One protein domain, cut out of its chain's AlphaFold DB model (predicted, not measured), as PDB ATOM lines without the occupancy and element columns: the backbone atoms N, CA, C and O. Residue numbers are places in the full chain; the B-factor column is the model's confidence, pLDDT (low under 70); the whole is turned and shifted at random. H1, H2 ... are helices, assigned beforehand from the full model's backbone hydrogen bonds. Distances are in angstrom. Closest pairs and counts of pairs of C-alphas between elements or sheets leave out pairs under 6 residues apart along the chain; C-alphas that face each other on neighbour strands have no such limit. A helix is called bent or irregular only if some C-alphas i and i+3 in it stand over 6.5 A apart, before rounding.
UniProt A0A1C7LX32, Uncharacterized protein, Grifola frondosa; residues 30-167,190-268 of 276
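This is residues 30 to 167 and 190 to 268 of the 276 residues of an uncharacterized protein of Grifola frondosa (UniProt A0A1C7LX32). A loose body of helices gathers round H9, and a long arm made by H3 and H4 reaches away from it and makes much of the length. H1, H2 and H5 pack on H9, H6 and H7 sit more loosely beside it, H8 is close to H6 and H7 but apart from H9, and the stretch 96 to 116 forms the arm's tip, where residues 96 to 102 stick out. The printed part has 217 residues, with nine named helices, H1 to H9 in chain order, and no named strand; the class is all helix. It is loose, with a radius of gyration of the C-alphas of 23.5 A, and elongated, spanning 73 by 41 by 30 A.

H3, residues 54 to 95, was assigned as one helix by its hydrogen bonds but is bent, with C-alphas 81 and 84 7.3 A apart; its arms H3a, residues 54 to 81, and H3b, residues 84 to 95, are about perpendicular at 73 degrees. H3a is irregular, with C-alphas 63 and 66 7.1 A apart. With its residues 68 to 79, H3a touches H4, residues 117 to 136, opposite ways at a steep tilt of 44 degrees; the closest C-alphas, of Gly 71 and Ile 134, are 4.4 A apart. H3b touches H4 too, closest at the C-alphas of Lys 91 and Pro 118, 5.4 A. With residues 56 to 67, H3a touches H5, residues 139 to 154, opposite ways at a shallow tilt of 11 degrees, closest at the C-alphas of Ala 60 and Ala 145, 5.0 A. H9, residues 243 to 268, touches H5 the same way at a shallow tilt of 26 degrees, closest at the C-alphas of Arg 146 and Val 246, 5.0 A. H9 touches H2, residues 41 to 52, at a steep tilt of 62 degrees, closest at the C-alphas of Gly 46 and Gly 251, 4.5 A. H9 touches H1, residues 30 to 37, closest at the C-alphas of Ala 32 and Asp 258, 5.4 A. H6, residues 192 to 208, is only just irregular, with C-alphas 195 and 198 6.7 A apart; it is close to H9 but not clearly touching, and so is H7, residues 210 to 215. H8, residues 220 to 229, is close to H6 but not clearly touching, with the C-alphas of Thr 202 and Leu 227 7.0 A apart. Every O i to N i+4 pair is within hydrogen-bond range in H1, H2, H3b, H4, H5, H7 and H8; H3a has 21 of 24, H6 11 of 13 and H9 21 of 22.

H1 begins at C-alpha 30, (187.840, 322.286, 207.239). H3a, 38.6 A long, ends at C-alpha 81, (186.522, 270.891, 234.268); H4 is 29.1 A long. H9, 38.2 A long, ends at C-alpha 268, (189.125, 321.513, 191.035).

The C-alphas of Lys 96 and Glu 268, the two farthest apart, are 74.1 A apart. Residues 168 to 189 are not printed, and C-alphas 167 and 190 are 40.3 A apart across the cut. The links H3 to H4 and H8 to H9 are long. The mean pLDDT of the printed part is 78.7; among the residues under 70 are 98 to 110, 190 to 203 and 224 to 243.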
ATOM      1  N   ARG A  30     186.962 322.012 206.087       80.38
ATOM      2  CA  ARG A  30     187.840 322.286 207.239       80.38
ATOM      3  C   ARG A  30     187.789 321.192 208.309       80.38
ATOM      4  O   ARG A  30     188.822 320.735 208.803       80.38
ATOM      5  N   ARG A  31     186.588 320.694 208.626       78.75
ATOM      6  CA  ARG A  31     186.403 319.609 209.606       78.75
ATOM      7  C   ARG A  31     186.993 318.275 209.129       78.75
ATOM      8  O   ARG A  31     187.494 317.522 209.956       78.75
ATOM      9  N   ALA A  32     186.917 317.965 207.838       80.50
ATOM     10  CA  ALA A  32     187.511 316.753 207.268       80.50
ATOM     11  C   ALA A  32     189.044 316.859 207.255       80.50
ATOM     12  O   ALA A  32     189.734 315.958 207.726       80.50
ATOM     13  N   THR A  33     189.579 318.010 206.840       80.62
ATOM     14  CA  THR A  33     191.022 318.274 206.804       80.62
ATOM     15  C   THR A  33     191.662 318.205 208.191       80.62
ATOM     16  O   THR A  33     192.679 317.536 208.353       80.62
ATOM     17  N   SER A  34     191.033 318.797 209.214       78.62
ATOM     18  CA  SER A  34     191.518 318.692 210.602       78.62
ATOM     19  C   SER A  34     191.553 317.243 211.117       78.62
ATOM     20  O   SER A  34     192.478 316.853 211.824       78.62
ATOM     21  N   ARG A  35     190.591 316.400 210.713       78.25
ATOM     22  CA  ARG A  35     190.571 314.973 211.075       78.25
ATOM     23  C   ARG A  35     191.640 314.172 210.340       78.25
ATOM     24  O   ARG A  35     192.243 313.295 210.944       78.25
ATOM     25  N   LEU A  36     191.900 314.480 209.067       80.00
ATOM     26  CA  LEU A  36     192.990 313.866 208.296       80.00
ATOM     27  C   LEU A  36     194.372 314.153 208.905       80.00
ATOM     28  O   LEU A  36     195.250 313.306 208.818       80.00
ATOM     29  N   GLN A  37     194.561 315.303 209.565       77.25
ATOM     30  CA  GLN A  37     195.802 315.606 210.292       77.25
ATOM     31  C   GLN A  37     195.975 314.763 211.566       77.25
ATOM     32  O   GLN A  37     197.103 314.508 211.983       77.25
ATOM     33  N   PHE A  38     194.877 314.302 212.173       76.06
ATOM     34  CA  PHE A  38     194.893 313.492 213.389       76.06
ATOM     35  C   PHE A  38     194.160 312.160 213.184       76.06
ATOM     36  O   PHE A  38     193.062 311.925 213.703       76.06
ATOM     37  N   THR A  39     194.798 311.249 212.446       74.00
ATOM     38  CA  THR A  39     194.264 309.927 212.079       74.00
ATOM     39  C   THR A  39     193.720 309.089 213.251       74.00
ATOM     40  O   THR A  39     192.690 308.430 213.064       74.00
ATOM     41  N   PRO A  40     194.296 309.117 214.475       78.31
ATOM     42  CA  PRO A  40     193.726 308.396 215.616       78.31
ATOM     43  C   PRO A  40     192.278 308.792 215.954       78.31
ATOM     44  O   PRO A  40     191.520 307.961 216.461       78.31
ATOM     45  N   SER A  41     191.838 310.012 215.607       80.38
ATOM     46  CA  SER A  41     190.441 310.431 215.805       80.38
ATOM     47  C   SER A  41     189.434 309.543 215.072       80.38
ATOM     48  O   SER A  41     188.342 309.309 215.596       80.38
ATOM     49  N   TYR A  42     189.789 308.976 213.914       82.50
ATOM     50  CA  TYR A  42     188.888 308.107 213.150       82.50
ATOM     51  C   TYR A  42     188.546 306.812 213.885       82.50
ATOM     52  O   TYR A  42     187.470 306.259 213.665       82.50
ATOM     53  N   VAL A  43     189.413 306.334 214.783       81.94
ATOM     54  CA  VAL A  43     189.114 305.167 215.623       81.94
ATOM     55  C   VAL A  43     188.022 305.508 216.631       81.94
ATOM     56  O   VAL A  43     187.077 304.741 216.803       81.94
ATOM     57  N   VAL A  44     188.107 306.675 217.268       82.44
ATOM     58  CA  VAL A  44     187.105 307.130 218.244       82.44
ATOM     59  C   VAL A  44     185.768 307.392 217.554       82.44
ATOM     60  O   VAL A  44     184.729 306.907 218.003       82.44
ATOM     61  N   VAL A  45     185.794 308.079 216.408       85.31
ATOM     62  CA  VAL A  45     184.596 308.325 215.595       85.31
ATOM     63  C   VAL A  45     184.002 307.011 215.079       85.31
ATOM     64  O   VAL A  45     182.785 306.845 215.080       85.31
ATOM     65  N   GLY A  46     184.842 306.043 214.706       86.19
ATOM     66  CA  GLY A  46     184.415 304.698 214.337       86.19
ATOM     67  C   GLY A  46     183.691 303.974 215.474       86.19
ATOM     68  O   GLY A  46     182.689 303.310 215.215       86.19
ATOM     69  N   VAL A  47     184.134 304.138 216.731       86.12
ATOM     70  CA  VAL A  47     183.470 303.546 217.905       86.12
ATOM     71  C   VAL A  47     182.125 304.222 218.120       86.12
ATOM     72  O   VAL A  47     181.110 303.535 218.195       86.12
ATOM     73  N   TYR A  48     182.111 305.557 218.153       88.94
ATOM     74  CA  TYR A  48     180.884 306.339 218.298       88.94
ATOM     75  C   TYR A  48     179.841 305.933 217.251       88.94
ATOM     76  O   TYR A  48     178.686 305.658 217.575       88.94
ATOM     77  N   ARG A  49     180.268 305.814 215.992       87.31
ATOM     78  CA  ARG A  49     179.400 305.434 214.883       87.31
ATOM     79  C   ARG A  49     178.930 303.990 214.973       87.31
ATOM     80  O   ARG A  49     177.755 303.733 214.742       87.31
ATOM     81  N   LEU A  50     179.815 303.059 215.334       86.62
ATOM     82  CA  LEU A  50     179.438 301.664 215.541       86.62
ATOM     83  C   LEU A  50     178.387 301.544 216.650       86.62
ATOM     84  O   LEU A  50     177.450 300.781 216.495       86.62
ATOM     85  N   CYS A  51     178.500 302.306 217.736       87.75
ATOM     86  CA  CYS A  51     177.519 302.284 218.823       87.75
ATOM     87  C   CYS A  51     176.193 302.976 218.468       87.75
ATOM     88  O   CYS A  51     175.149 302.556 218.958       87.75
ATOM     89  N   THR A  52     176.225 304.014 217.630       90.38
ATOM     90  CA  THR A  52     175.044 304.846 217.333       90.38
ATOM     91  C   THR A  52     174.236 304.328 216.136       90.38
ATOM     92  O   THR A  52     173.015 304.461 216.112       90.38
ATOM     93  N   ASP A  53     174.884 303.718 215.139       90.38
ATOM     94  CA  ASP A  53     174.224 303.282 213.904       90.38
ATOM     95  C   ASP A  53     173.734 301.826 213.992       90.38
ATOM     96  O   ASP A  53     174.505 300.862 213.879       90.38
ATOM     97  N   SER A  54     172.416 301.661 214.136       88.50
ATOM     98  CA  SER A  54     171.753 300.351 214.180       88.50
ATOM     99  C   SER A  54     171.918 299.535 212.904       88.50
ATOM    100  O   SER A  54     171.928 298.302 212.969       88.50
ATOM    101  N   LYS A  55     172.153 300.181 211.758       88.81
ATOM    102  CA  LYS A  55     172.415 299.484 210.497       88.81
ATOM    103  C   LYS A  55     173.795 298.830 210.479       88.81
ATOM    104  O   LYS A  55     173.983 297.880 209.723       88.81
ATOM    105  N   LEU A  56     174.733 299.284 211.318       86.75
ATOM    106  CA  LEU A  56     176.085 298.729 211.418       86.75
ATOM    107  C   LEU A  56     176.207 297.690 212.542       86.75
ATOM    108  O   LEU A  56     176.663 296.569 212.291       86.75
ATOM    109  N   TYR A  57     175.797 298.008 213.778       86.62
ATOM    110  CA  TYR A  57     176.051 297.089 214.899       86.62
ATOM    111  C   TYR A  57     175.131 295.872 214.916       86.62
ATOM    112  O   TYR A  57     175.580 294.789 215.294       86.62
ATOM    113  N   VAL A  58     173.866 296.004 214.497       90.56
ATOM    114  CA  VAL A  58     172.915 294.882 214.504       90.56
ATOM    115  C   VAL A  58     173.404 293.740 213.606       90.56
ATOM    116  O   VAL A  58     173.558 292.624 214.116       90.56
ATOM    117  N   PRO A  59     173.723 293.951 212.312       90.31
ATOM    118  CA  PRO A  59     174.217 292.862 211.474       90.31
ATOM    119  C   PRO A  59     175.589 292.348 211.926       90.31
ATOM    120  O   PRO A  59     175.837 291.141 211.841       90.31
ATOM    121  N   ALA A  60     176.464 293.213 212.451       88.19
ATOM    122  CA  ALA A  60     177.749 292.790 213.002       88.19
ATOM    123  C   ALA A  60     177.567 291.845 214.205       88.19
ATOM    124  O   ALA A  60     178.181 290.772 214.254       88.19
ATOM    125  N   TRP A  61     176.672 292.191 215.133       89.12
ATOM    126  CA  TRP A  61     176.358 291.380 216.307       89.12
ATOM    127  C   TRP A  61     175.689 290.061 215.932       89.12
ATOM    128  O   TRP A  61     176.136 289.005 216.381       89.12
ATOM    129  N   GLN A  62     174.678 290.079 215.058       91.44
ATOM    130  CA  GLN A  62     173.976 288.858 214.647       91.44
ATOM    131  C   GLN A  62     174.927 287.831 214.019       91.44
ATOM    132  O   GLN A  62     174.800 286.631 214.262       91.44
ATOM    133  N   LYS A  63     175.946 288.282 213.275       90.00
ATOM    134  CA  LYS A  63     176.970 287.390 212.705       90.00
ATOM    135  C   LYS A  63     177.939 286.832 213.751       90.00
ATOM    136  O   LYS A  63     178.421 285.709 213.596       90.00
ATOM    137  N   CYS A  64     178.205 287.568 214.826       88.81
ATOM    138  CA  CYS A  64     179.097 287.124 215.901       88.81
ATOM    139  C   CYS A  64     178.375 286.299 216.980       88.81
ATOM    140  O   CYS A  64     179.010 285.465 217.624       88.81
ATOM    141  N   LYS A  65     177.055 286.464 217.135       91.19
ATOM    142  CA  LYS A  65     176.227 285.894 218.213       91.19
ATOM    143  C   LYS A  65     176.429 284.393 218.419       91.19
ATOM    144  O   LYS A  65     176.611 283.952 219.550       91.19
ATOM    145  N   HIS A  66     176.419 283.592 217.352       91.75
ATOM    146  CA  HIS A  66     176.595 282.139 217.473       91.75
ATOM    147  C   HIS A  66     178.025 281.738 217.845       91.75
ATOM    148  O   HIS A  66     178.205 280.848 218.671       91.75
ATOM    149  N   GLY A  67     179.033 282.406 217.274       90.12
ATOM    150  CA  GLY A  67     180.438 282.166 217.618       90.12
ATOM    151  C   GLY A  67     180.732 282.538 219.069       90.12
ATOM    152  O   GLY A  67     181.367 281.769 219.783       90.12
ATOM    153  N   PHE A  68     180.178 283.662 219.528       91.31
ATOM    154  CA  PHE A  68     180.272 284.098 220.918       91.31
ATOM    155  C   PHE A  68     179.571 283.127 221.874       91.31
ATOM    156  O   PHE A  68     180.174 282.706 222.851       91.31
ATOM    157  N   ARG A  69     178.334 282.699 221.568       94.38
ATOM    158  CA  ARG A  69     177.613 281.698 222.376       94.38
ATOM    159  C   ARG A  69     178.396 280.389 222.495       94.38
ATOM    160  O   ARG A  69     178.547 279.886 223.598       94.38
ATOM    161  N   ARG A  70     178.950 279.878 221.389       93.25
ATOM    162  CA  ARG A  70     179.818 278.686 221.407       93.25
ATOM    163  C   ARG A  70     181.073 278.915 222.249       93.25
ATOM    164  O   ARG A  70     181.428 278.042 223.030       93.25
ATOM    165  N   GLY A  71     181.707 280.082 222.127       93.00
ATOM    166  CA  GLY A  71     182.880 280.447 222.925       93.00
ATOM    167  C   GLY A  71     182.603 280.528 224.412       93.00
ATOM    168  O   GLY A  71     183.378 279.997 225.200       93.00
ATOM    169  N   LEU A  72     181.463 281.099 224.787       93.69
ATOM    170  CA  LEU A  72     181.022 281.142 226.169       93.69
ATOM    171  C   LEU A  72     180.748 279.733 226.708       93.69
ATOM    172  O   LEU A  72     181.242 279.392 227.775       93.69
ATOM    173  N   THR A  73     180.023 278.891 225.965       96.19
ATOM    174  CA  THR A  73     179.729 277.512 226.387       96.19
ATOM    175  C   THR A  73     181.001 276.678 226.541       96.19
ATOM    176  O   THR A  73     181.199 276.064 227.585       96.19
ATOM    177  N   VAL A  74     181.891 276.685 225.542       96.19
ATOM    178  CA  VAL A  74     183.166 275.949 225.600       96.19
ATOM    179  C   VAL A  74     184.052 276.487 226.722       96.19
ATOM    180  O   VAL A  74     184.631 275.704 227.467       96.19
ATOM    181  N   GLY A  75     184.116 277.811 226.883       95.12
ATOM    182  CA  GLY A  75     184.860 278.453 227.960       95.12
ATOM    183  C   GLY A  75     184.358 278.035 229.342       95.12
ATOM    184  O   GLY A  75     185.158 277.640 230.182       95.12
ATOM    185  N   LEU A  76     183.042 278.043 229.570       95.62
ATOM    186  CA  LEU A  76     182.451 277.622 230.845       95.62
ATOM    187  C   LEU A  76     182.724 276.145 231.155       95.62
ATOM    188  O   LEU A  76     183.118 275.825 232.274       95.62
ATOM    189  N   VAL A  77     182.575 275.253 230.169       97.25
ATOM    190  CA  VAL A  77     182.895 273.824 230.333       97.25
ATOM    191  C   VAL A  77     184.384 273.627 230.637       97.25
ATOM    192  O   VAL A  77     184.740 272.860 231.532       97.25
ATOM    193  N   TRP A  78     185.263 274.352 229.943       95.44
ATOM    194  CA  TRP A  78     186.703 274.322 230.196       95.44
ATOM    195  C   TRP A  78     187.047 274.817 231.603       95.44
ATOM    196  O   TRP A  78     187.795 274.161 232.325       95.44
ATOM    197  N   ALA A  79     186.466 275.941 232.025       95.25
ATOM    198  CA  ALA A  79     186.676 276.486 233.359       95.25
ATOM    199  C   ALA A  79     186.208 275.500 234.434       95.25
ATOM    200  O   ALA A  79     186.978 275.196 235.338       95.25
ATOM    201  N   ALA A  80     185.005 274.932 234.310       96.00
ATOM    202  CA  ALA A  80     184.465 273.987 235.287       96.00
ATOM    203  C   ALA A  80     185.308 272.706 235.407       96.00
ATOM    204  O   ALA A  80     185.596 272.253 236.515       96.00
ATOM    205  N   THR A  81     185.741 272.140 234.278       95.81
ATOM    206  CA  THR A  81     186.522 270.891 234.268       95.81
ATOM    207  C   THR A  81     187.956 271.095 234.759       95.81
ATOM    208  O   THR A  81     188.492 270.246 235.471       95.81
ATOM    209  N   THR A  82     188.581 272.231 234.440       95.19
ATOM    210  CA  THR A  82     189.991 272.480 234.775       95.19
ATOM    211  C   THR A  82     190.201 273.207 236.102       95.19
ATOM    212  O   THR A  82     191.312 273.145 236.629       95.19
ATOM    213  N   PHE A  83     189.174 273.828 236.702       93.88
ATOM    214  CA  PHE A  83     189.311 274.656 237.912       93.88
ATOM    215  C   PHE A  83     190.031 273.939 239.056       93.88
ATOM    216  O   PHE A  83     191.012 274.447 239.598       93.88
ATOM    217  N   ASN A  84     189.587 272.732 239.410       93.69
ATOM    218  CA  ASN A  84     190.167 271.986 240.528       93.69
ATOM    219  C   ASN A  84     191.613 271.552 240.253       93.69
ATOM    220  O   ASN A  84     192.449 271.567 241.159       93.69
ATOM    221  N   ILE A  85     191.920 271.195 239.002       94.19
ATOM    222  CA  ILE A  85     193.266 270.795 238.571       94.19
ATOM    223  C   ILE A  85     194.199 272.008 238.613       94.19
ATOM    224  O   ILE A  85     195.264 271.955 239.227       94.19
ATOM    225  N   GLN A  86     193.771 273.127 238.027       92.19
ATOM    226  CA  GLN A  86     194.541 274.365 237.993       92.19
ATOM    227  C   GLN A  86     194.744 274.941 239.392       92.19
ATOM    228  O   GLN A  86     195.858 275.334 239.719       92.19
ATOM    229  N   ARG A  87     193.734 274.892 240.269       90.38
ATOM    230  CA  ARG A  87     193.875 275.327 241.665       90.38
ATOM    231  C   ARG A  87     194.910 274.504 242.422       90.38
ATOM    232  O   ARG A  87     195.715 275.072 243.157       90.38
ATOM    233  N   LYS A  88     194.930 273.177 242.238       91.56
ATOM    234  CA  LYS A  88     195.959 272.307 242.835       91.56
ATOM    235  C   LYS A  88     197.353 272.630 242.295       91.56
ATOM    236  O   LYS A  88     198.288 272.732 243.083       91.56
ATOM    237  N   PHE A  89     197.478 272.836 240.985       89.44
ATOM    238  CA  PHE A  89     198.738 273.216 240.343       89.44
ATOM    239  C   PHE A  89     199.262 274.567 240.853       89.44
ATOM    240  O   PHE A  89     200.404 274.666 241.295       89.44
ATOM    241  N   VAL A  90     198.405 275.589 240.874       87.62
ATOM    242  CA  VAL A  90     198.715 276.935 241.371       87.62
ATOM    243  C   VAL A  90     199.093 276.891 242.849       87.62
ATOM    244  O   VAL A  90     200.083 277.500 243.242       87.62
ATOM    245  N   LYS A  91     198.367 276.120 243.667       86.50
ATOM    246  CA  LYS A  91     198.700 275.915 245.081       86.50
ATOM    247  C   LYS A  91     200.081 275.276 245.245       86.50
ATOM    248  O   LYS A  91     200.874 275.763 246.042       86.50
ATOM    249  N   LEU A  92     200.393 274.231 244.474       86.69
ATOM    250  CA  LEU A  92     201.696 273.561 244.521       86.69
ATOM    251  C   LEU A  92     202.843 274.500 244.111       86.69
ATOM    252  O   LEU A  92     203.892 274.491 244.749       86.69
ATOM    253  N   PHE A  93     202.640 275.308 243.068       83.88
ATOM    254  CA  PHE A  93     203.672 276.181 242.509       83.88
ATOM    255  C   PHE A  93     203.875 277.468 243.325       83.88
ATOM    256  O   PHE A  93     205.012 277.847 243.599       83.88
ATOM    257  N   LEU A  94     202.795 278.118 243.779       76.88
ATOM    258  CA  LEU A  94     202.880 279.328 244.605       76.88
ATOM    259  C   LEU A  94     203.389 279.025 246.018       76.88
ATOM    260  O   LEU A  94     204.221 279.773 246.520       76.88
ATOM    261  N   MET A  95     202.955 277.924 246.650       68.12
ATOM    262  CA  MET A  95     203.393 277.589 248.017       68.12
ATOM    263  C   MET A  95     204.849 277.117 248.096       68.12
ATOM    264  O   MET A  95     205.442 277.193 249.166       68.12
ATOM    265  N   LYS A  96     205.428 276.623 246.995       68.88
ATOM    266  CA  LYS A  96     206.845 276.228 246.932       68.88
ATOM    267  C   LYS A  96     207.765 277.340 246.421       68.88
ATOM    268  O   LYS A  96     208.974 277.137 246.378       68.88
ATOM    269  N   SER A  97     207.223 278.496 246.027       72.31
ATOM    270  CA  SER A  97     208.024 279.602 245.503       72.31
ATOM    271  C   SER A  97     208.466 280.544 246.630       72.31
ATOM    272  O   SER A  97     207.615 281.237 247.199       72.31
ATOM    273  N   PRO A  98     209.779 280.653 246.922       62.59
ATOM    274  CA  PRO A  98     210.296 281.507 247.996       62.59
ATOM    275  C   PRO A  98     209.988 283.003 247.806       62.59
ATOM    276  O   PRO A  98     210.030 283.771 248.762       62.59
ATOM    277  N   ARG A  99     209.625 283.432 246.586       61.03
ATOM    278  CA  ARG A  99     209.188 284.810 246.291       61.03
ATOM    279  C   ARG A  99     207.762 285.129 246.749       61.03
ATOM    280  O   ARG A  99     207.427 286.304 246.845       61.03
ATOM    281  N   VAL A 100     206.922 284.123 246.997       60.28
ATOM    282  CA  VAL A 100     205.496 284.306 247.340       60.28
ATOM    283  C   VAL A 100     205.180 283.814 248.753       60.28
ATOM    284  O   VAL A 100     204.221 284.276 249.357       60.28
ATOM    285  N   THR A 101     206.022 282.962 249.341       56.12
ATOM    286  CA  THR A 101     205.888 282.511 250.738       56.12
ATOM    287  C   THR A 101     206.009 283.631 251.777       56.12
ATOM    288  O   THR A 101     205.583 283.432 252.909       56.12
ATOM    289  N   GLY A 102     206.564 284.792 251.404       58.03
ATOM    290  CA  GLY A 102     206.611 285.994 252.247       58.03
ATOM    291  C   GLY A 102     205.375 286.899 252.149       58.03
ATOM    292  O   GLY A 102     205.206 287.776 252.992       58.03
ATOM    293  N   LEU A 103     204.497 286.700 251.155       61.28
ATOM    294  CA  LEU A 103     203.187 287.351 251.129       61.28
ATOM    295  C   LEU A 103     202.262 286.566 252.060       61.28
ATOM    296  O   LEU A 103     201.944 285.404 251.801       61.28
ATOM    297  N   SER A 104     201.873 287.195 253.169       55.22
ATOM    298  CA  SER A 104     200.964 286.630 254.166       55.22
ATOM    299  C   SER A 104     199.759 285.970 253.497       55.22
ATOM    300  O   SER A 104     199.135 286.566 252.617       55.22
ATOM    301  N   ARG A 105     199.389 284.769 253.960       55.41
ATOM    302  CA  ARG A 105     198.216 284.001 253.494       55.41
ATOM    303  C   ARG A 105     196.883 284.763 253.580       55.41
ATOM    304  O   ARG A 105     195.886 284.282 253.061       55.41
ATOM    305  N   GLU A 106     196.871 285.928 254.219       55.84
ATOM    306  CA  GLU A 106     195.671 286.657 254.621       55.84
ATOM    307  C   GLU A 106     195.447 287.967 253.852       55.84
ATOM    308  O   GLU A 106     194.388 288.566 253.995       55.84
ATOM    309  N   GLY A 107     196.366 288.406 252.981       58.00
ATOM    310  CA  GLY A 107     196.122 289.627 252.212       58.00
ATOM    311  C   GLY A 107     197.247 290.075 251.285       58.00
ATOM    312  O   GLY A 107     198.426 289.805 251.511       58.00
ATOM    313  N   ILE A 108     196.859 290.800 250.237       61.19
ATOM    314  CA  ILE A 108     197.764 291.544 249.355       61.19
ATOM    315  C   ILE A 108     197.754 292.996 249.861       61.19
ATOM    316  O   ILE A 108     196.689 293.594 249.967       61.19
ATOM    317  N   PHE A 109     198.920 293.558 250.206       65.25
ATOM    318  CA  PHE A 109     199.048 294.930 250.740       65.25
ATOM    319  C   PHE A 109     198.197 295.223 251.998       65.25
ATOM    320  O   PHE A 109     197.702 296.333 252.166       65.25
ATOM    321  N   GLY A 110     197.999 294.234 252.879       63.72
ATOM    322  CA  GLY A 110     197.215 294.397 254.116       63.72
ATOM    323  C   GLY A 110     195.692 294.409 253.920       63.72
ATOM    324  O   GLY A 110     194.957 294.495 254.900       63.72
ATOM    325  N   ILE A 111     195.208 294.278 252.680       74.25
ATOM    326  CA  ILE A 111     193.782 294.128 252.379       74.25
ATOM    327  C   ILE A 111     193.432 292.642 252.460       74.25
ATOM    328  O   ILE A 111     193.962 291.831 251.691       74.25
ATOM    329  N   GLN A 112     192.527 292.293 253.379       68.50
ATOM    330  CA  GLN A 112     191.990 290.940 253.480       68.50
ATOM    331  C   GLN A 112     191.184 290.613 252.225       68.50
ATOM    332  O   GLN A 112     190.199 291.279 251.899       68.50
ATOM    333  N   LEU A 113     191.630 289.597 251.491       71.50
ATOM    334  CA  LEU A 113     190.908 289.130 250.316       71.50
ATOM    335  C   LEU A 113     189.726 288.259 250.757       71.50
ATOM    336  O   LEU A 113     189.882 287.431 251.654       71.50
ATOM    337  N   PRO A 114     188.567 288.352 250.082       74.00
ATOM    338  CA  PRO A 114     187.415 287.499 250.381       74.00
ATOM    339  C   PRO A 114     187.673 286.009 250.088       74.00
ATOM    340  O   PRO A 114     186.870 285.158 250.463       74.00
ATOM    341  N   PHE A 115     188.782 285.677 249.410       78.00
ATOM    342  CA  PHE A 115     189.166 284.318 249.039       78.00
ATOM    343  C   PHE A 115     190.677 284.092 249.191       78.00
ATOM    344  O   PHE A 115     191.473 285.021 249.083       78.00
ATOM    345  N   ASP A 116     191.058 282.823 249.347       82.69
ATOM    346  CA  ASP A 116     192.448 282.355 249.424       82.69
ATOM    347  C   ASP A 116     193.283 282.772 248.187       82.69
ATOM    348  O   ASP A 116     192.803 282.720 247.046       82.69
ATOM    349  N   LEU A 117     194.553 283.133 248.392       81.00
ATOM    350  CA  LEU A 117     195.461 283.643 247.350       81.00
ATOM    351  C   LEU A 117     195.584 282.715 246.116       81.00
ATOM    352  O   LEU A 117     195.527 283.208 244.983       81.00
ATOM    353  N   PRO A 118     195.684 281.375 246.260       84.88
ATOM    354  CA  PRO A 118     195.704 280.454 245.127       84.88
ATOM    355  C   PRO A 118     194.400 280.468 244.323       84.88
ATOM    356  O   PRO A 118     194.427 280.265 243.110       84.88
ATOM    357  N   THR A 119     193.255 280.709 244.969       85.94
ATOM    358  CA  THR A 119     191.959 280.827 244.286       85.94
ATOM    359  C   THR A 119     191.948 282.059 243.388       85.94
ATOM    360  O   THR A 119     191.589 281.948 242.218       85.94
ATOM    361  N   TYR A 120     192.429 283.201 243.887       85.62
ATOM    362  CA  TYR A 120     192.546 284.427 243.096       85.62
ATOM    363  C   TYR A 120     193.472 284.247 241.883       85.62
ATOM    364  O   TYR A 120     193.085 284.529 240.747       85.62
ATOM    365  N   ALA A 121     194.666 283.685 242.098       86.25
ATOM    366  CA  ALA A 121     195.615 283.414 241.019       86.25
ATOM    367  C   ALA A 121     195.053 282.438 239.965       86.25
ATOM    368  O   ALA A 121     195.258 282.632 238.767       86.25
ATOM    369  N   THR A 122     194.287 281.428 240.393       89.31
ATOM    370  CA  THR A 122     193.618 280.482 239.482       89.31
ATOM    371  C   THR A 122     192.545 281.175 238.643       89.31
ATOM    372  O   THR A 122     192.477 280.950 237.437       89.31
ATOM    373  N   VAL A 123     191.737 282.056 239.245       89.94
ATOM    374  CA  VAL A 123     190.724 282.844 238.520       89.94
ATOM    375  C   VAL A 123     191.377 283.752 237.478       89.94
ATOM    376  O   VAL A 123     190.907 283.810 236.343       89.94
ATOM    377  N   PHE A 124     192.486 284.413 237.814       88.50
ATOM    378  CA  PHE A 124     193.220 285.253 236.864       88.50
ATOM    379  C   PHE A 124     193.791 284.442 235.687       88.50
ATOM    380  O   PHE A 124     193.660 284.829 234.520       88.50
ATOM    381  N   PHE A 125     194.371 283.274 235.978       87.69
ATOM    382  CA  PHE A 125     194.905 282.375 234.957       87.69
ATOM    383  C   PHE A 125     193.802 281.838 234.029       87.69
ATOM    384  O   PHE A 125     193.939 281.891 232.804       87.69
ATOM    385  N   LEU A 126     192.667 281.413 234.598       91.00
ATOM    386  CA  LEU A 126     191.485 281.001 233.838       91.00
ATOM    387  C   LEU A 126     190.906 282.139 233.004       91.00
ATOM    388  O   LEU A 126     190.541 281.910 231.857       91.00
ATOM    389  N   SER A 127     190.856 283.362 233.534       89.25
ATOM    390  CA  SER A 127     190.355 284.538 232.815       89.25
ATOM    391  C   SER A 127     191.115 284.775 231.506       89.25
ATOM    392  O   SER A 127     190.512 285.011 230.453       89.25
ATOM    393  N   THR A 128     192.441 284.608 231.526       88.44
ATOM    394  CA  THR A 128     193.272 284.728 230.317       88.44
ATOM    395  C   THR A 128     192.924 283.647 229.289       88.44
ATOM    396  O   THR A 128     192.734 283.945 228.110       88.44
ATOM    397  N   GLN A 129     192.765 282.393 229.728       90.75
ATOM    398  CA  GLN A 129     192.388 281.279 228.847       90.75
ATOM    399  C   GLN A 129     190.975 281.447 228.276       90.75
ATOM    400  O   GLN A 129     190.759 281.262 227.078       90.75
ATOM    401  N   LEU A 130     190.019 281.856 229.112       90.00
ATOM    402  CA  LEU A 130     188.648 282.160 228.710       90.00
ATOM    403  C   LEU A 130     188.620 283.265 227.659       90.00
ATOM    404  O   LEU A 130     187.919 283.139 226.658       90.00
ATOM    405  N   THR A 131     189.427 284.310 227.838       87.81
ATOM    406  CA  THR A 131     189.558 285.395 226.861       87.81
ATOM    407  C   THR A 131     190.025 284.862 225.507       87.81
ATOM    408  O   THR A 131     189.446 285.210 224.476       87.81
ATOM    409  N   VAL A 132     191.017 283.965 225.480       87.38
ATOM    410  CA  VAL A 132     191.484 283.332 224.236       87.38
ATOM    411  C   VAL A 132     190.377 282.492 223.592       87.38
ATOM    412  O   VAL A 132     190.114 282.647 222.403       87.38
ATOM    413  N   ILE A 133     189.666 281.661 224.359       88.94
ATOM    414  CA  ILE A 133     188.580 280.810 223.838       88.94
ATOM    415  C   ILE A 133     187.441 281.661 223.252       88.94
ATOM    416  O   ILE A 133     186.985 281.428 222.126       88.94
ATOM    417  N   ILE A 134     187.007 282.681 223.996       86.25
ATOM    418  CA  ILE A 134     185.895 283.564 223.629       86.25
ATOM    419  C   ILE A 134     186.251 284.446 222.428       86.25
ATOM    420  O   ILE A 134     185.362 284.786 221.653       86.25
ATOM    421  N   THR A 135     187.521 284.806 222.232       84.94
ATOM    422  CA  THR A 135     187.960 285.610 221.076       84.94
ATOM    423  C   THR A 135     188.270 284.759 219.846       84.94
ATOM    424  O   THR A 135     187.994 285.184 218.720       84.94
ATOM    425  N   PHE A 136     188.780 283.541 220.034       88.00
ATOM    426  CA  PHE A 136     189.138 282.629 218.952       88.00
ATOM    427  C   PHE A 136     187.916 282.178 218.144       88.00
ATOM    428  O   PHE A 136     187.914 282.272 216.915       88.00
ATOM    429  N   LEU A 137     186.843 281.750 218.812       87.62
ATOM    430  CA  LEU A 137     185.663 281.186 218.149       87.62
ATOM    431  C   LEU A 137     184.883 282.167 217.247       87.62
ATOM    432  O   LEU A 137     184.486 281.774 216.147       87.62
ATOM    433  N   PRO A 138     184.675 283.444 217.614       88.50
ATOM    434  CA  PRO A 138     184.066 284.428 216.724       88.50
ATOM    435  C   PRO A 138     185.057 285.081 215.745       88.50
ATOM    436  O   PRO A 138     184.606 285.801 214.854       88.50
ATOM    437  N   SER A 139     186.374 284.847 215.852       86.06
ATOM    438  CA  SER A 139     187.416 285.560 215.082       86.06
ATOM    439  C   SER A 139     187.161 285.605 213.565       86.06
ATOM    440  O   SER A 139     187.278 286.661 212.932       86.06
ATOM    441  N   ARG A 140     186.740 284.478 212.976       86.88
ATOM    442  CA  ARG A 140     186.403 284.374 211.548       86.88
ATOM    443  C   ARG A 140     185.169 285.204 211.192       86.88
ATOM    444  O   ARG A 140     185.183 285.924 210.196       86.88
ATOM    445  N   ASN A 141     184.130 285.156 212.021       89.44
ATOM    446  CA  ASN A 141     182.896 285.910 211.794       89.44
ATOM    447  C   ASN A 141     183.115 287.414 211.963       89.44
ATOM    448  O   ASN A 141     182.562 288.200 211.198       89.44
ATOM    449  N   ILE A 142     183.980 287.812 212.895       86.56
ATOM    450  CA  ILE A 142     184.380 289.210 213.092       86.56
ATOM    451  C   ILE A 142     185.131 289.732 211.877       86.56
ATOM    452  O   ILE A 142     184.930 290.872 211.474       86.56
ATOM    453  N   ARG A 143     185.981 288.917 211.243       86.69
ATOM    454  CA  ARG A 143     186.620 289.303 209.978       86.69
ATOM    455  C   ARG A 143     185.589 289.623 208.891       86.69
ATOM    456  O   ARG A 143     185.726 290.646 208.234       86.69
ATOM    457  N   ILE A 144     184.548 288.811 208.763       90.25
ATOM    458  CA  ILE A 144     183.477 289.055 207.788       90.25
ATOM    459  C   ILE A 144     182.650 290.293 208.177       90.25
ATOM    460  O   ILE A 144     182.316 291.106 207.323       90.25
ATOM    461  N   ALA A 145     182.329 290.465 209.464       89.56
ATOM    462  CA  ALA A 145     181.606 291.641 209.954       89.56
ATOM    463  C   ALA A 145     182.390 292.941 209.703       89.56
ATOM    464  O   ALA A 145     181.807 293.940 209.299       89.56
ATOM    465  N   ARG A 146     183.715 292.897 209.872       88.69
ATOM    466  CA  ARG A 146     184.648 293.987 209.561       88.69
ATOM    467  C   ARG A 146     184.621 294.400 208.094       88.69
ATOM    468  O   ARG A 146     184.609 295.591 207.813       88.69
ATOM    469  N   GLU A 147     184.652 293.428 207.187       89.38
ATOM    470  CA  GLU A 147     184.605 293.677 205.741       89.38
ATOM    471  C   GLU A 147     183.248 294.289 205.353       89.38
ATOM    472  O   GLU A 147     183.215 295.350 204.743       89.38
ATOM    473  N   ARG A 148     182.132 293.741 205.856       89.75
ATOM    474  CA  ARG A 148     180.794 294.309 205.607       89.75
ATOM    475  C   ARG A 148     180.609 295.722 206.154       89.75
ATOM    476  O   ARG A 148     180.050 296.560 205.459       89.75
ATOM    477  N   ALA A 149     181.053 295.983 207.384       89.81
ATOM    478  CA  ALA A 149     180.938 297.307 207.992       89.81
ATOM    479  C   ALA A 149     181.750 298.351 207.209       89.81
ATOM    480  O   ALA A 149     181.305 299.485 207.040       89.81
ATOM    481  N   TYR A 150     182.917 297.951 206.696       89.31
ATOM    482  CA  TYR A 150     183.713 298.780 205.798       89.31
ATOM    483  C   TYR A 150     182.949 299.067 204.499       89.31
ATOM    484  O   TYR A 150     182.769 300.231 204.156       89.31
ATOM    485  N   ASP A 151     182.451 298.033 203.816       88.62
ATOM    486  CA  ASP A 151     181.766 298.175 202.522       88.62
ATOM    487  C   ASP A 151     180.490 299.024 202.634       88.62
ATOM    488  O   ASP A 151     180.232 299.885 201.796       88.62
ATOM    489  N   GLN A 152     179.717 298.842 203.710       89.12
ATOM    490  CA  GLN A 152     178.535 299.658 204.007       89.12
ATOM    491  C   GLN A 152     178.888 301.126 204.262       89.12
ATOM    492  O   GLN A 152     178.155 302.012 203.837       89.12
ATOM    493  N   THR A 153     180.002 301.385 204.951       88.44
ATOM    494  CA  THR A 153     180.466 302.754 205.213       88.44
ATOM    495  C   THR A 153     181.028 303.399 203.944       88.44
ATOM    496  O   THR A 153     180.859 304.596 203.739       88.44
ATOM    497  N   MET A 154     181.677 302.619 203.077       86.00
ATOM    498  CA  MET A 154     182.259 303.107 201.830       86.00
ATOM    499  C   MET A 154     181.185 303.455 200.791       86.00
ATOM    500  O   MET A 154     181.264 304.518 200.191       86.00
ATOM    501  N   ASN A 155     180.148 302.631 200.645       81.88
ATOM    502  CA  ASN A 155     179.060 302.847 199.679       81.88
ATOM    503  C   ASN A 155     177.932 303.747 200.211       81.88
ATOM    504  O   ASN A 155     176.807 303.715 199.711       81.88
ATOM    505  N   LEU A 156     178.186 304.497 201.281       74.44
ATOM    506  CA  LEU A 156     177.144 305.265 201.936       74.44
ATOM    507  C   LEU A 156     176.814 306.535 201.149       74.44
ATOM    508  O   LEU A 156     177.536 307.520 201.245       74.44
ATOM    509  N   GLY A 157     175.678 306.522 200.454       64.56
ATOM    510  CA  GLY A 157     175.021 307.724 199.926       64.56
ATOM    511  C   GLY A 157     175.685 308.374 198.711       64.56
ATOM    512  O   GLY A 157     175.118 309.314 198.170       64.56
ATOM    513  N   GLU A 158     176.831 307.865 198.266       74.31
ATOM    514  CA  GLU A 158     177.593 308.415 197.146       74.31
ATOM    515  C   GLU A 158     177.496 307.497 195.916       74.31
ATOM    516  O   GLU A 158     177.532 306.268 196.032       74.31
ATOM    517  N   GLY A 159     177.348 308.098 194.730       77.06
ATOM    518  CA  GLY A 159     177.269 307.380 193.454       77.06
ATOM    519  C   GLY A 159     178.619 306.801 192.997       77.06
ATOM    520  O   GLY A 159     179.663 307.140 193.558       77.06
ATOM    521  N   PRO A 160     178.639 305.952 191.952       75.75
ATOM    522  CA  PRO A 160     179.880 305.389 191.407       75.75
ATOM    523  C   PRO A 160     180.876 306.466 190.940       75.75
ATOM    524  O   PRO A 160     182.082 306.256 191.035       75.75
ATOM    525  N   ASP A 161     180.382 307.640 190.538       80.00
ATOM    526  CA  ASP A 161     181.189 308.778 190.072       80.00
ATOM    527  C   ASP A 161     181.922 309.529 191.196       80.00
ATOM    528  O   ASP A 161     182.778 310.378 190.929       80.00
ATOM    529  N   PHE A 162     181.597 309.237 192.461       84.75
ATOM    530  CA  PHE A 162     182.264 309.840 193.613       84.75
ATOM    531  C   PHE A 162     183.741 309.443 193.688       84.75
ATOM    532  O   PHE A 162     184.576 310.253 194.085       84.75
ATOM    533  N   TRP A 163     184.078 308.217 193.280       84.38
ATOM    534  CA  TRP A 163     185.444 307.703 193.303       84.38
ATOM    535  C   TRP A 163     186.164 308.061 192.001       84.38
ATOM    536  O   TRP A 163     186.103 307.322 191.018       84.38
ATOM    537  N   ARG A 164     186.869 309.198 191.984       84.81
ATOM    538  CA  ARG A 164     187.604 309.652 190.791       84.81
ATOM    539  C   ARG A 164     189.038 309.104 190.753       84.81
ATOM    540  O   ARG A 164     189.575 308.688 191.785       84.81
ATOM    541  N   PRO A 165     189.696 309.103 189.577       85.88
ATOM    542  CA  PRO A 165     191.111 308.762 189.477       85.88
ATOM    543  C   PRO A 165     191.973 309.601 190.427       85.88
ATOM    544  O   PRO A 165     191.692 310.770 190.681       85.88
ATOM    545  N   TYR A 166     193.034 308.990 190.960       81.12
ATOM    546  CA  TYR A 166     193.926 309.637 191.921       81.12
ATOM    547  C   TYR A 166     194.592 310.890 191.338       81.12
ATOM    548  O   TYR A 166     195.209 310.831 190.273       81.12
ATOM    549  N   VAL A 167     194.524 311.997 192.080       80.31
ATOM    550  CA  VAL A 167     195.212 313.254 191.758       80.31
ATOM    551  C   VAL A 167     196.394 313.431 192.705       80.31
ATOM    552  O   VAL A 167     196.241 313.366 193.923       80.31
ATOM    553  N   PRO A 190     213.482 293.735 222.752       52.81
ATOM    554  CA  PRO A 190     212.415 294.674 223.126       52.81
ATOM    555  C   PRO A 190     212.593 296.111 222.602       52.81
ATOM    556  O   PRO A 190     211.609 296.804 222.367       52.81
ATOM    557  N   ILE A 191     213.836 296.550 222.367       56.22
ATOM    558  CA  ILE A 191     214.169 297.906 221.893       56.22
ATOM    559  C   ILE A 191     214.179 297.994 220.352       56.22
ATOM    560  O   ILE A 191     213.740 298.992 219.782       56.22
ATOM    561  N   VAL A 192     214.591 296.934 219.644       50.19
ATOM    562  CA  VAL A 192     214.598 296.901 218.164       50.19
ATOM    563  C   VAL A 192     213.177 296.724 217.607       50.19
ATOM    564  O   VAL A 192     212.852 297.253 216.540       50.19
ATOM    565  N   GLY A 193     212.285 296.082 218.369       50.38
ATOM    566  CA  GLY A 193     210.853 295.999 218.061       50.38
ATOM    567  C   GLY A 193     210.187 297.369 217.859       50.38
ATOM    568  O   GLY A 193     209.361 297.519 216.960       50.38
ATOM    569  N   ILE A 194     210.619 298.396 218.601       54.81
ATOM    570  CA  ILE A 194     210.083 299.764 218.497       54.81
ATOM    571  C   ILE A 194     210.493 300.416 217.163       54.81
ATOM    572  O   ILE A 194     209.680 301.081 216.521       54.81
ATOM    573  N   MET A 195     211.712 300.162 216.667       45.00
ATOM    574  CA  MET A 195     212.186 300.717 215.387       45.00
ATOM    575  C   MET A 195     211.569 300.028 214.159       45.00
ATOM    576  O   MET A 195     211.364 300.657 213.120       45.00
ATOM    577  N   THR A 196     211.198 298.750 214.266       51.16
ATOM    578  CA  THR A 196     210.515 298.028 213.172       51.16
ATOM    579  C   THR A 196     209.027 298.381 213.038       51.16
ATOM    580  O   THR A 196     208.383 298.033 212.040       51.16
ATOM    581  N   GLN A 197     208.476 299.132 213.997       50.84
ATOM    582  CA  GLN A 197     207.067 299.512 214.062       50.84
ATOM    583  C   GLN A 197     206.618 300.381 212.874       50.84
ATOM    584  O   GLN A 197     205.482 300.248 212.412       50.84
ATOM    585  N   HIS A 198     207.518 301.192 212.303       46.97
ATOM    586  CA  HIS A 198     207.201 302.052 211.157       46.97
ATOM    587  C   HIS A 198     206.824 301.233 209.908       46.97
ATOM    588  O   HIS A 198     205.785 301.461 209.286       46.97
ATOM    589  N   GLY A 199     207.599 300.189 209.588       54.19
ATOM    590  CA  GLY A 199     207.305 299.302 208.457       54.19
ATOM    591  C   GLY A 199     206.041 298.457 208.660       54.19
ATOM    592  O   GLY A 199     205.330 298.151 207.697       54.19
ATOM    593  N   GLN A 200     205.724 298.100 209.908       59.59
ATOM    594  CA  GLN A 200     204.486 297.390 210.244       59.59
ATOM    595  C   GLN A 200     203.251 298.297 210.132       59.59
ATOM    596  O   GLN A 200     202.211 297.837 209.656       59.59
ATOM    597  N   SER A 201     203.374 299.580 210.488       59.06
ATOM    598  CA  SER A 201     202.320 300.589 210.331       59.06
ATOM    599  C   SER A 201     201.933 300.779 208.861       59.06
ATOM    600  O   SER A 201     200.765 300.619 208.505       59.06
ATOM    601  N   THR A 202     202.908 300.968 207.963       64.81
ATOM    602  CA  THR A 202     202.627 301.109 206.522       64.81
ATOM    603  C   THR A 202     201.950 299.865 205.942       64.81
ATOM    604  O   THR A 202     201.051 299.968 205.105       64.81
ATOM    605  N   ARG A 203     202.341 298.662 206.388       64.56
ATOM    606  CA  ARG A 203     201.683 297.408 205.980       64.56
ATOM    607  C   ARG A 203     200.247 297.319 206.491       64.56
ATOM    608  O   ARG A 203     199.375 296.861 205.756       64.56
ATOM    609  N   TYR A 204     200.002 297.751 207.724       71.44
ATOM    610  CA  TYR A 204     198.666 297.765 208.312       71.44
ATOM    611  C   TYR A 204     197.751 298.772 207.607       71.44
ATOM    612  O   TYR A 204     196.651 298.401 207.209       71.44
ATOM    613  N   CYS A 205     198.238 299.983 207.341       71.00
ATOM    614  CA  CYS A 205     197.538 301.005 206.561       71.00
ATOM    615  C   CYS A 205     197.181 300.494 205.149       71.00
ATOM    616  O   CYS A 205     196.022 300.545 204.734       71.00
ATOM    617  N   ARG A 206     198.132 299.840 204.456       74.56
ATOM    618  CA  ARG A 206     197.878 299.161 203.165       74.56
ATOM    619  C   ARG A 206     196.773 298.118 203.238       74.56
ATOM    620  O   ARG A 206     195.964 298.001 202.323       74.56
ATOM    621  N   TYR A 207     196.767 297.321 204.299       81.00
ATOM    622  CA  TYR A 207     195.760 296.286 204.503       81.00
ATOM    623  C   TYR A 207     194.377 296.877 204.814       81.00
ATOM    624  O   TYR A 207     193.353 296.354 204.360       81.00
ATOM    625  N   LEU A 208     194.347 297.963 205.583       80.88
ATOM    626  CA  LEU A 208     193.130 298.611 206.039       80.88
ATOM    627  C   LEU A 208     192.404 299.322 204.885       80.88
ATOM    628  O   LEU A 208     191.214 299.084 204.696       80.88
ATOM    629  N   HIS A 209     193.141 300.061 204.052       83.62
ATOM    630  CA  HIS A 209     192.608 300.817 202.907       83.62
ATOM    631  C   HIS A 209     192.674 300.064 201.570       83.62
ATOM    632  O   HIS A 209     192.429 300.635 200.510       83.62
ATOM    633  N   LYS A 210     192.959 298.754 201.588       85.00
ATOM    634  CA  LYS A 210     192.984 297.912 200.379       85.00
ATOM    635  C   LYS A 210     191.738 298.073 199.485       85.00
ATOM    636  O   LYS A 210     191.927 298.113 198.271       85.00
ATOM    637  N   PRO A 211     190.495 298.135 200.009       83.88
ATOM    638  CA  PRO A 211     189.316 298.301 199.156       83.88
ATOM    639  C   PRO A 211     189.253 299.686 198.500       83.88
ATOM    640  O   PRO A 211     188.919 299.774 197.325       83.88
ATOM    641  N   TYR A 212     189.670 300.740 199.209       84.81
ATOM    642  CA  TYR A 212     189.779 302.095 198.659       84.81
ATOM    643  C   TYR A 212     190.766 302.160 197.482       84.81
ATOM    644  O   TYR A 212     190.417 302.622 196.399       84.81
ATOM    645  N   PHE A 213     191.966 301.591 197.635       85.50
ATOM    646  CA  PHE A 213     192.957 301.568 196.548       85.50
ATOM    647  C   PHE A 213     192.490 300.772 195.326       85.50
ATOM    648  O   PHE A 213     192.843 301.111 194.198       85.50
ATOM    649  N   LYS A 214     191.694 299.717 195.550       85.50
ATOM    650  CA  LYS A 214     191.076 298.937 194.474       85.50
ATOM    651  C   LYS A 214     190.007 299.732 193.733       85.50
ATOM    652  O   LYS A 214     190.002 299.680 192.512       85.50
ATOM    653  N   ALA A 215     189.146 300.454 194.452       84.00
ATOM    654  CA  ALA A 215     188.102 301.278 193.842       84.00
ATOM    655  C   ALA A 215     188.692 302.357 192.922       84.00
ATOM    656  O   ALA A 215     188.154 302.615 191.856       84.00
ATOM    657  N   LYS A 216     189.853 302.911 193.290       82.88
ATOM    658  CA  LYS A 216     190.572 303.916 192.493       82.88
ATOM    659  C   LYS A 216     191.522 303.381 191.427       82.88
ATOM    660  O   LYS A 216     192.185 304.181 190.773       82.88
ATOM    661  N   ALA A 217     191.658 302.061 191.297       83.94
ATOM    662  CA  ALA A 217     192.646 301.436 190.417       83.94
ATOM    663  C   ALA A 217     194.071 302.032 190.567       83.94
ATOM    664  O   ALA A 217     194.785 302.222 189.583       83.94
ATOM    665  N   MET A 218     194.496 302.342 191.802       80.31
ATOM    666  CA  MET A 218     195.793 302.991 192.034       80.31
ATOM    667  C   MET A 218     196.963 302.080 191.657       80.31
ATOM    668  O   MET A 218     197.037 300.919 192.070       80.31
ATOM    669  N   THR A 219     197.939 302.645 190.952       83.88
ATOM    670  CA  THR A 219     199.199 301.955 190.657       83.88
ATOM    671  C   THR A 219     200.088 301.843 191.909       83.88
ATOM    672  O   THR A 219     200.006 302.675 192.820       83.88
ATOM    673  N   PRO A 220     200.988 300.841 191.994       77.25
ATOM    674  CA  PRO A 220     201.885 300.682 193.145       77.25
ATOM    675  C   PRO A 220     202.787 301.898 193.412       77.25
ATOM    676  O   PRO A 220     203.197 302.120 194.552       77.25
ATOM    677  N   THR A 221     203.096 302.678 192.373       75.62
ATOM    678  CA  THR A 221     203.875 303.920 192.451       75.62
ATOM    679  C   THR A 221     203.077 305.042 193.117       75.62
ATOM    680  O   THR A 221     203.583 305.651 194.057       75.62
ATOM    681  N   GLN A 222     201.815 305.239 192.721       76.56
ATOM    682  CA  GLN A 222     200.886 306.195 193.348       76.56
ATOM    683  C   GLN A 222     200.579 305.829 194.806       76.56
ATOM    684  O   GLN A 222     200.553 306.680 195.692       76.56
ATOM    685  N   LEU A 223     200.423 304.534 195.094       74.88
ATOM    686  CA  LEU A 223     200.232 304.060 196.463       74.88
ATOM    687  C   LEU A 223     201.450 304.368 197.352       74.88
ATOM    688  O   LEU A 223     201.315 304.644 198.545       74.88
ATOM    689  N   GLY A 224     202.652 304.294 196.777       68.75
ATOM    690  CA  GLY A 224     203.897 304.625 197.456       68.75
ATOM    691  C   GLY A 224     203.991 306.102 197.834       68.75
ATOM    692  O   GLY A 224     204.404 306.393 198.954       68.75
ATOM    693  N   SER A 225     203.588 307.013 196.943       68.50
ATOM    694  CA  SER A 225     203.612 308.456 197.214       68.50
ATOM    695  C   SER A 225     202.563 308.863 198.253       68.50
ATOM    696  O   SER A 225     202.898 309.592 199.187       68.50
ATOM    697  N   LEU A 226     201.348 308.310 198.185       69.00
ATOM    698  CA  LEU A 226     200.280 308.579 199.158       69.00
ATOM    699  C   LEU A 226     200.645 308.119 200.580       69.00
ATOM    700  O   LEU A 226     200.553 308.880 201.537       69.00
ATOM    701  N   LEU A 227     201.120 306.880 200.731       67.25
ATOM    702  CA  LEU A 227     201.462 306.324 202.049       67.25
ATOM    703  C   LEU A 227     202.728 306.922 202.668       67.25
ATOM    704  O   LEU A 227     202.978 306.720 203.852       67.25
ATOM    705  N   ARG A 228     203.569 307.572 201.859       58.75
ATOM    706  CA  ARG A 228     204.775 308.270 202.317       58.75
ATOM    707  C   ARG A 228     204.462 309.705 202.751       58.75
ATOM    708  O   ARG A 228     205.183 310.229 203.589       58.75
ATOM    709  N   SER A 229     203.415 310.306 202.178       54.47
ATOM    710  CA  SER A 229     202.911 311.647 202.498       54.47
ATOM    711  C   SER A 229     202.302 311.727 203.896       54.47
ATOM    712  O   SER A 229     202.431 312.743 204.572       54.47
ATOM    713  N   GLU A 230     201.628 310.670 204.343       56.03
ATOM    714  CA  GLU A 230     201.117 310.602 205.708       56.03
ATOM    715  C   GLU A 230     202.228 310.054 206.609       56.03
ATOM    716  O   GLU A 230     202.493 308.851 206.628       56.03
ATOM    717  N   ASN A 231     202.952 310.952 207.286       46.84
ATOM    718  CA  ASN A 231     204.040 310.611 208.204       46.84
ATOM    719  C   ASN A 231     203.604 309.482 209.157       46.84
ATOM    720  O   ASN A 231     202.744 309.667 210.012       46.84
ATOM    721  N   GLY A 232     204.194 308.296 208.965       46.56
ATOM    722  CA  GLY A 232     203.809 307.022 209.580       46.56
ATOM    723  C   GLY A 232     204.063 306.910 211.087       46.56
ATOM    724  O   GLY A 232     204.866 306.089 211.534       46.56
ATOM    725  N   THR A 233     203.325 307.684 211.862       42.59
ATOM    726  CA  THR A 233     203.292 307.720 213.328       42.59
ATOM    727  C   THR A 233     201.862 308.105 213.639       42.59
ATOM    728  O   THR A 233     201.477 309.225 213.348       42.59
ATOM    729  N   THR A 234     200.963 307.173 213.925       40.69
ATOM    730  CA  THR A 234     200.698 306.543 215.234       40.69
ATOM    731  C   THR A 234     199.476 305.630 214.996       40.69
ATOM    732  O   THR A 234     198.727 305.831 214.049       40.69
ATOM    733  N   GLU A 235     199.130 304.567 215.703       39.97
ATOM    734  CA  GLU A 235     199.548 303.913 216.931       39.97
ATOM    735  C   GLU A 235     198.882 302.530 216.851       39.97
ATOM    736  O   GLU A 235     197.703 302.409 216.503       39.97
ATOM    737  N   ARG A 236     199.606 301.457 217.171       40.44
ATOM    738  CA  ARG A 236     198.928 300.234 217.605       40.44
ATOM    739  C   ARG A 236     198.526 300.492 219.049       40.44
ATOM    740  O   ARG A 236     199.403 300.491 219.898       40.44
ATOM    741  N   LEU A 237     197.239 300.692 219.322       40.03
ATOM    742  CA  LEU A 237     196.696 300.520 220.668       40.03
ATOM    743  C   LEU A 237     196.360 299.031 220.835       40.03
ATOM    744  O   LEU A 237     195.380 298.556 220.246       40.03
ATOM    745  N   PRO A 238     197.185 298.246 221.550       39.62
ATOM    746  CA  PRO A 238     196.804 296.898 221.913       39.62
ATOM    747  C   PRO A 238     195.783 296.975 223.060       39.62
ATOM    748  O   PRO A 238     195.860 297.866 223.896       39.62
ATOM    749  N   ILE A 239     194.873 295.990 223.113       40.84
ATOM    750  CA  ILE A 239     194.065 295.553 224.281       40.84
ATOM    751  C   ILE A 239     192.528 295.722 224.188       40.84
ATOM    752  O   ILE A 239     191.822 295.075 224.950       40.84
ATOM    753  N   ILE A 240     191.941 296.358 223.161       49.09
ATOM    754  CA  ILE A 240     190.459 296.337 222.971       49.09
ATOM    755  C   ILE A 240     190.042 295.636 221.660       49.09
ATOM    756  O   ILE A 240     189.188 296.069 220.886       49.09
ATOM    757  N   GLY A 241     190.701 294.505 221.396       55.06
ATOM    758  CA  GLY A 241     190.892 293.898 220.073       55.06
ATOM    759  C   GLY A 241     189.670 293.372 219.308       55.06
ATOM    760  O   GLY A 241     189.841 292.953 218.168       55.06
ATOM    761  N   LEU A 242     188.453 293.397 219.862       59.59
ATOM    762  CA  LEU A 242     187.253 292.901 219.169       59.59
ATOM    763  C   LEU A 242     186.388 294.047 218.637       59.59
ATOM    764  O   LEU A 242     186.225 294.186 217.424       59.59
ATOM    765  N   VAL A 243     185.915 294.909 219.538       60.81
ATOM    766  CA  VAL A 243     185.094 296.087 219.214       60.81
ATOM    767  C   VAL A 243     185.916 297.112 218.436       60.81
ATOM    768  O   VAL A 243     185.470 297.603 217.397       60.81
ATOM    769  N   PHE A 244     187.171 297.341 218.840       70.56
ATOM    770  CA  PHE A 244     188.039 298.271 218.120       70.56
ATOM    771  C   PHE A 244     188.452 297.725 216.755       70.56
ATOM    772  O   PHE A 244     188.721 298.497 215.848       70.56
ATOM    773  N   SER A 245     188.426 296.406 216.533       76.62
ATOM    774  CA  SER A 245     188.750 295.865 215.209       76.62
ATOM    775  C   SER A 245     187.695 296.199 214.146       76.62
ATOM    776  O   SER A 245     188.051 296.387 212.981       76.62
ATOM    777  N   VAL A 246     186.417 296.275 214.539       83.44
ATOM    778  CA  VAL A 246     185.308 296.720 213.677       83.44
ATOM    779  C   VAL A 246     185.316 298.235 213.561       83.44
ATOM    780  O   VAL A 246     185.264 298.744 212.444       83.44
ATOM    781  N   SER A 247     185.499 298.942 214.678       84.44
ATOM    782  CA  SER A 247     185.650 300.398 214.666       84.44
ATOM    783  C   SER A 247     186.774 300.863 213.731       84.44
ATOM    784  O   SER A 247     186.537 301.710 212.878       84.44
ATOM    785  N   ASN A 248     187.962 300.252 213.792       85.56
ATOM    786  CA  ASN A 248     189.097 300.620 212.939       85.56
ATOM    787  C   ASN A 248     188.760 300.507 211.447       85.56
ATOM    788  O   ASN A 248     189.264 301.279 210.639       85.56
ATOM    789  N   ARG A 249     187.906 299.551 211.064       87.69
ATOM    790  CA  ARG A 249     187.438 299.396 209.681       87.69
ATOM    791  C   ARG A 249     186.437 300.477 209.293       87.69
ATOM    792  O   ARG A 249     186.557 301.024 208.204       87.69
ATOM    793  N   VAL A 250     185.508 300.818 210.181       88.38
ATOM    794  CA  VAL A 250     184.571 301.933 209.971       88.38
ATOM    795  C   VAL A 250     185.333 303.257 209.867       88.38
ATOM    796  O   VAL A 250     185.159 303.989 208.898       88.38
ATOM    797  N   GLY A 251     186.249 303.527 210.800       86.50
ATOM    798  CA  GLY A 251     187.114 304.706 210.790       86.50
ATOM    799  C   GLY A 251     187.963 304.805 209.522       86.50
ATOM    800  O   GLY A 251     188.063 305.875 208.934       86.50
ATOM    801  N   ALA A 252     188.494 303.685 209.032       86.94
ATOM    802  CA  ALA A 252     189.249 303.658 207.783       86.94
ATOM    803  C   ALA A 252     188.422 303.990 206.539       86.94
ATOM    804  O   ALA A 252     188.926 304.641 205.624       86.94
ATOM    805  N   ALA A 253     187.171 303.532 206.491       88.31
ATOM    806  CA  ALA A 253     186.253 303.887 205.417       88.31
ATOM    807  C   ALA A 253     185.867 305.375 205.490       88.31
ATOM    808  O   ALA A 253     185.768 306.034 204.459       88.31
ATOM    809  N   MET A 254     185.720 305.931 206.696       88.75
ATOM    810  CA  MET A 254     185.488 307.367 206.891       88.75
ATOM    811  C   MET A 254     186.690 308.218 206.478       88.75
ATOM    812  O   MET A 254     186.508 309.234 205.817       88.75
ATOM    813  N   TRP A 255     187.904 307.780 206.811       87.75
ATOM    814  CA  TRP A 255     189.134 308.422 206.349       87.75
ATOM    815  C   TRP A 255     189.211 308.430 204.820       87.75
ATOM    816  O   TRP A 255     189.528 309.459 204.236       87.75
ATOM    817  N   ALA A 256     188.842 307.326 204.159       88.06
ATOM    818  CA  ALA A 256     188.816 307.262 202.698       88.06
ATOM    819  C   ALA A 256     187.831 308.274 202.083       88.06
ATOM    820  O   ALA A 256     188.160 308.915 201.091       88.06
ATOM    821  N   HIS A 257     186.658 308.459 202.698       88.69
ATOM    822  CA  HIS A 257     185.670 309.470 202.295       88.69
ATOM    823  C   HIS A 257     186.176 310.905 202.455       88.69
ATOM    824  O   HIS A 257     186.039 311.722 201.547       88.69
ATOM    825  N   ASP A 258     186.758 311.226 203.609       88.00
ATOM    826  CA  ASP A 258     187.277 312.570 203.879       88.00
ATOM    827  C   ASP A 258     188.485 312.887 202.975       88.00
ATOM    828  O   ASP A 258     188.629 314.016 202.499       88.00
ATOM    829  N   LEU A 259     189.303 311.878 202.658       85.75
ATOM    830  CA  LEU A 259     190.404 311.993 201.706       85.75
ATOM    831  C   LEU A 259     189.902 312.182 200.266       85.75
ATOM    832  O   LEU A 259     190.450 313.010 199.544       85.75
ATOM    833  N   GLU A 260     188.823 311.507 199.859       87.81
ATOM    834  CA  GLU A 260     188.206 311.718 198.541       87.81
ATOM    835  C   GLU A 260     187.777 313.169 198.335       87.81
ATOM    836  O   GLU A 260     188.097 313.792 197.325       87.81
ATOM    837  N   LYS A 261     187.090 313.736 199.329       88.00
ATOM    838  CA  LYS A 261     186.611 315.122 199.287       88.00
ATOM    839  C   LYS A 261     187.759 316.112 199.136       88.00
ATOM    840  O   LYS A 261     187.657 317.072 198.375       88.00
ATOM    841  N   ARG A 262     188.874 315.850 199.822       83.56
ATOM    842  CA  ARG A 262     190.104 316.630 199.666       83.56
ATOM    843  C   ARG A 262     190.678 316.503 198.254       83.56
ATOM    844  O   ARG A 262     191.111 317.503 197.689       83.56
ATOM    845  N   GLN A 263     190.652 315.314 197.658       86.06
ATOM    846  CA  GLN A 263     191.145 315.118 196.294       86.06
ATOM    847  C   GLN A 263     190.274 315.792 195.238       86.06
ATOM    848  O   GLN A 263     190.832 316.393 194.322       86.06
ATOM    849  N   HIS A 264     188.944 315.778 195.384       87.25
ATOM    850  CA  HIS A 264     188.047 316.557 194.519       87.25
ATOM    851  C   HIS A 264     188.380 318.043 194.564       87.25
ATOM    852  O   HIS A 264     188.544 318.667 193.520       87.25
ATOM    853  N   TYR A 265     188.587 318.578 195.766       86.00
ATOM    854  CA  TYR A 265     188.959 319.976 195.954       86.00
ATOM    855  C   TYR A 265     190.292 320.338 195.282       86.00
ATOM    856  O   TYR A 265     190.401 321.343 194.580       86.00
ATOM    857  N   ILE A 266     191.315 319.498 195.452       83.88
ATOM    858  CA  ILE A 266     192.628 319.714 194.831       83.88
ATOM    859  C   ILE A 266     192.536 319.590 193.304       83.88
ATOM    860  O   ILE A 266     193.161 320.374 192.588       83.88
ATOM    861  N   ALA A 267     191.741 318.647 192.796       85.38
ATOM    862  CA  ALA A 267     191.494 318.488 191.367       85.38
ATOM    863  C   ALA A 267     190.834 319.738 190.765       85.38
ATOM    864  O   ALA A 267     191.292 320.238 189.739       85.38
ATOM    865  N   GLU A 268     189.812 320.280 191.433       85.62
ATOM    866  CA  GLU A 268     189.125 321.513 191.035       85.62
ATOM    867  C   GLU A 268     190.069 322.718 191.046       85.62
ATOM    868  O   GLU A 268     190.113 323.479 190.077       85.62
TER     869      GLU A 268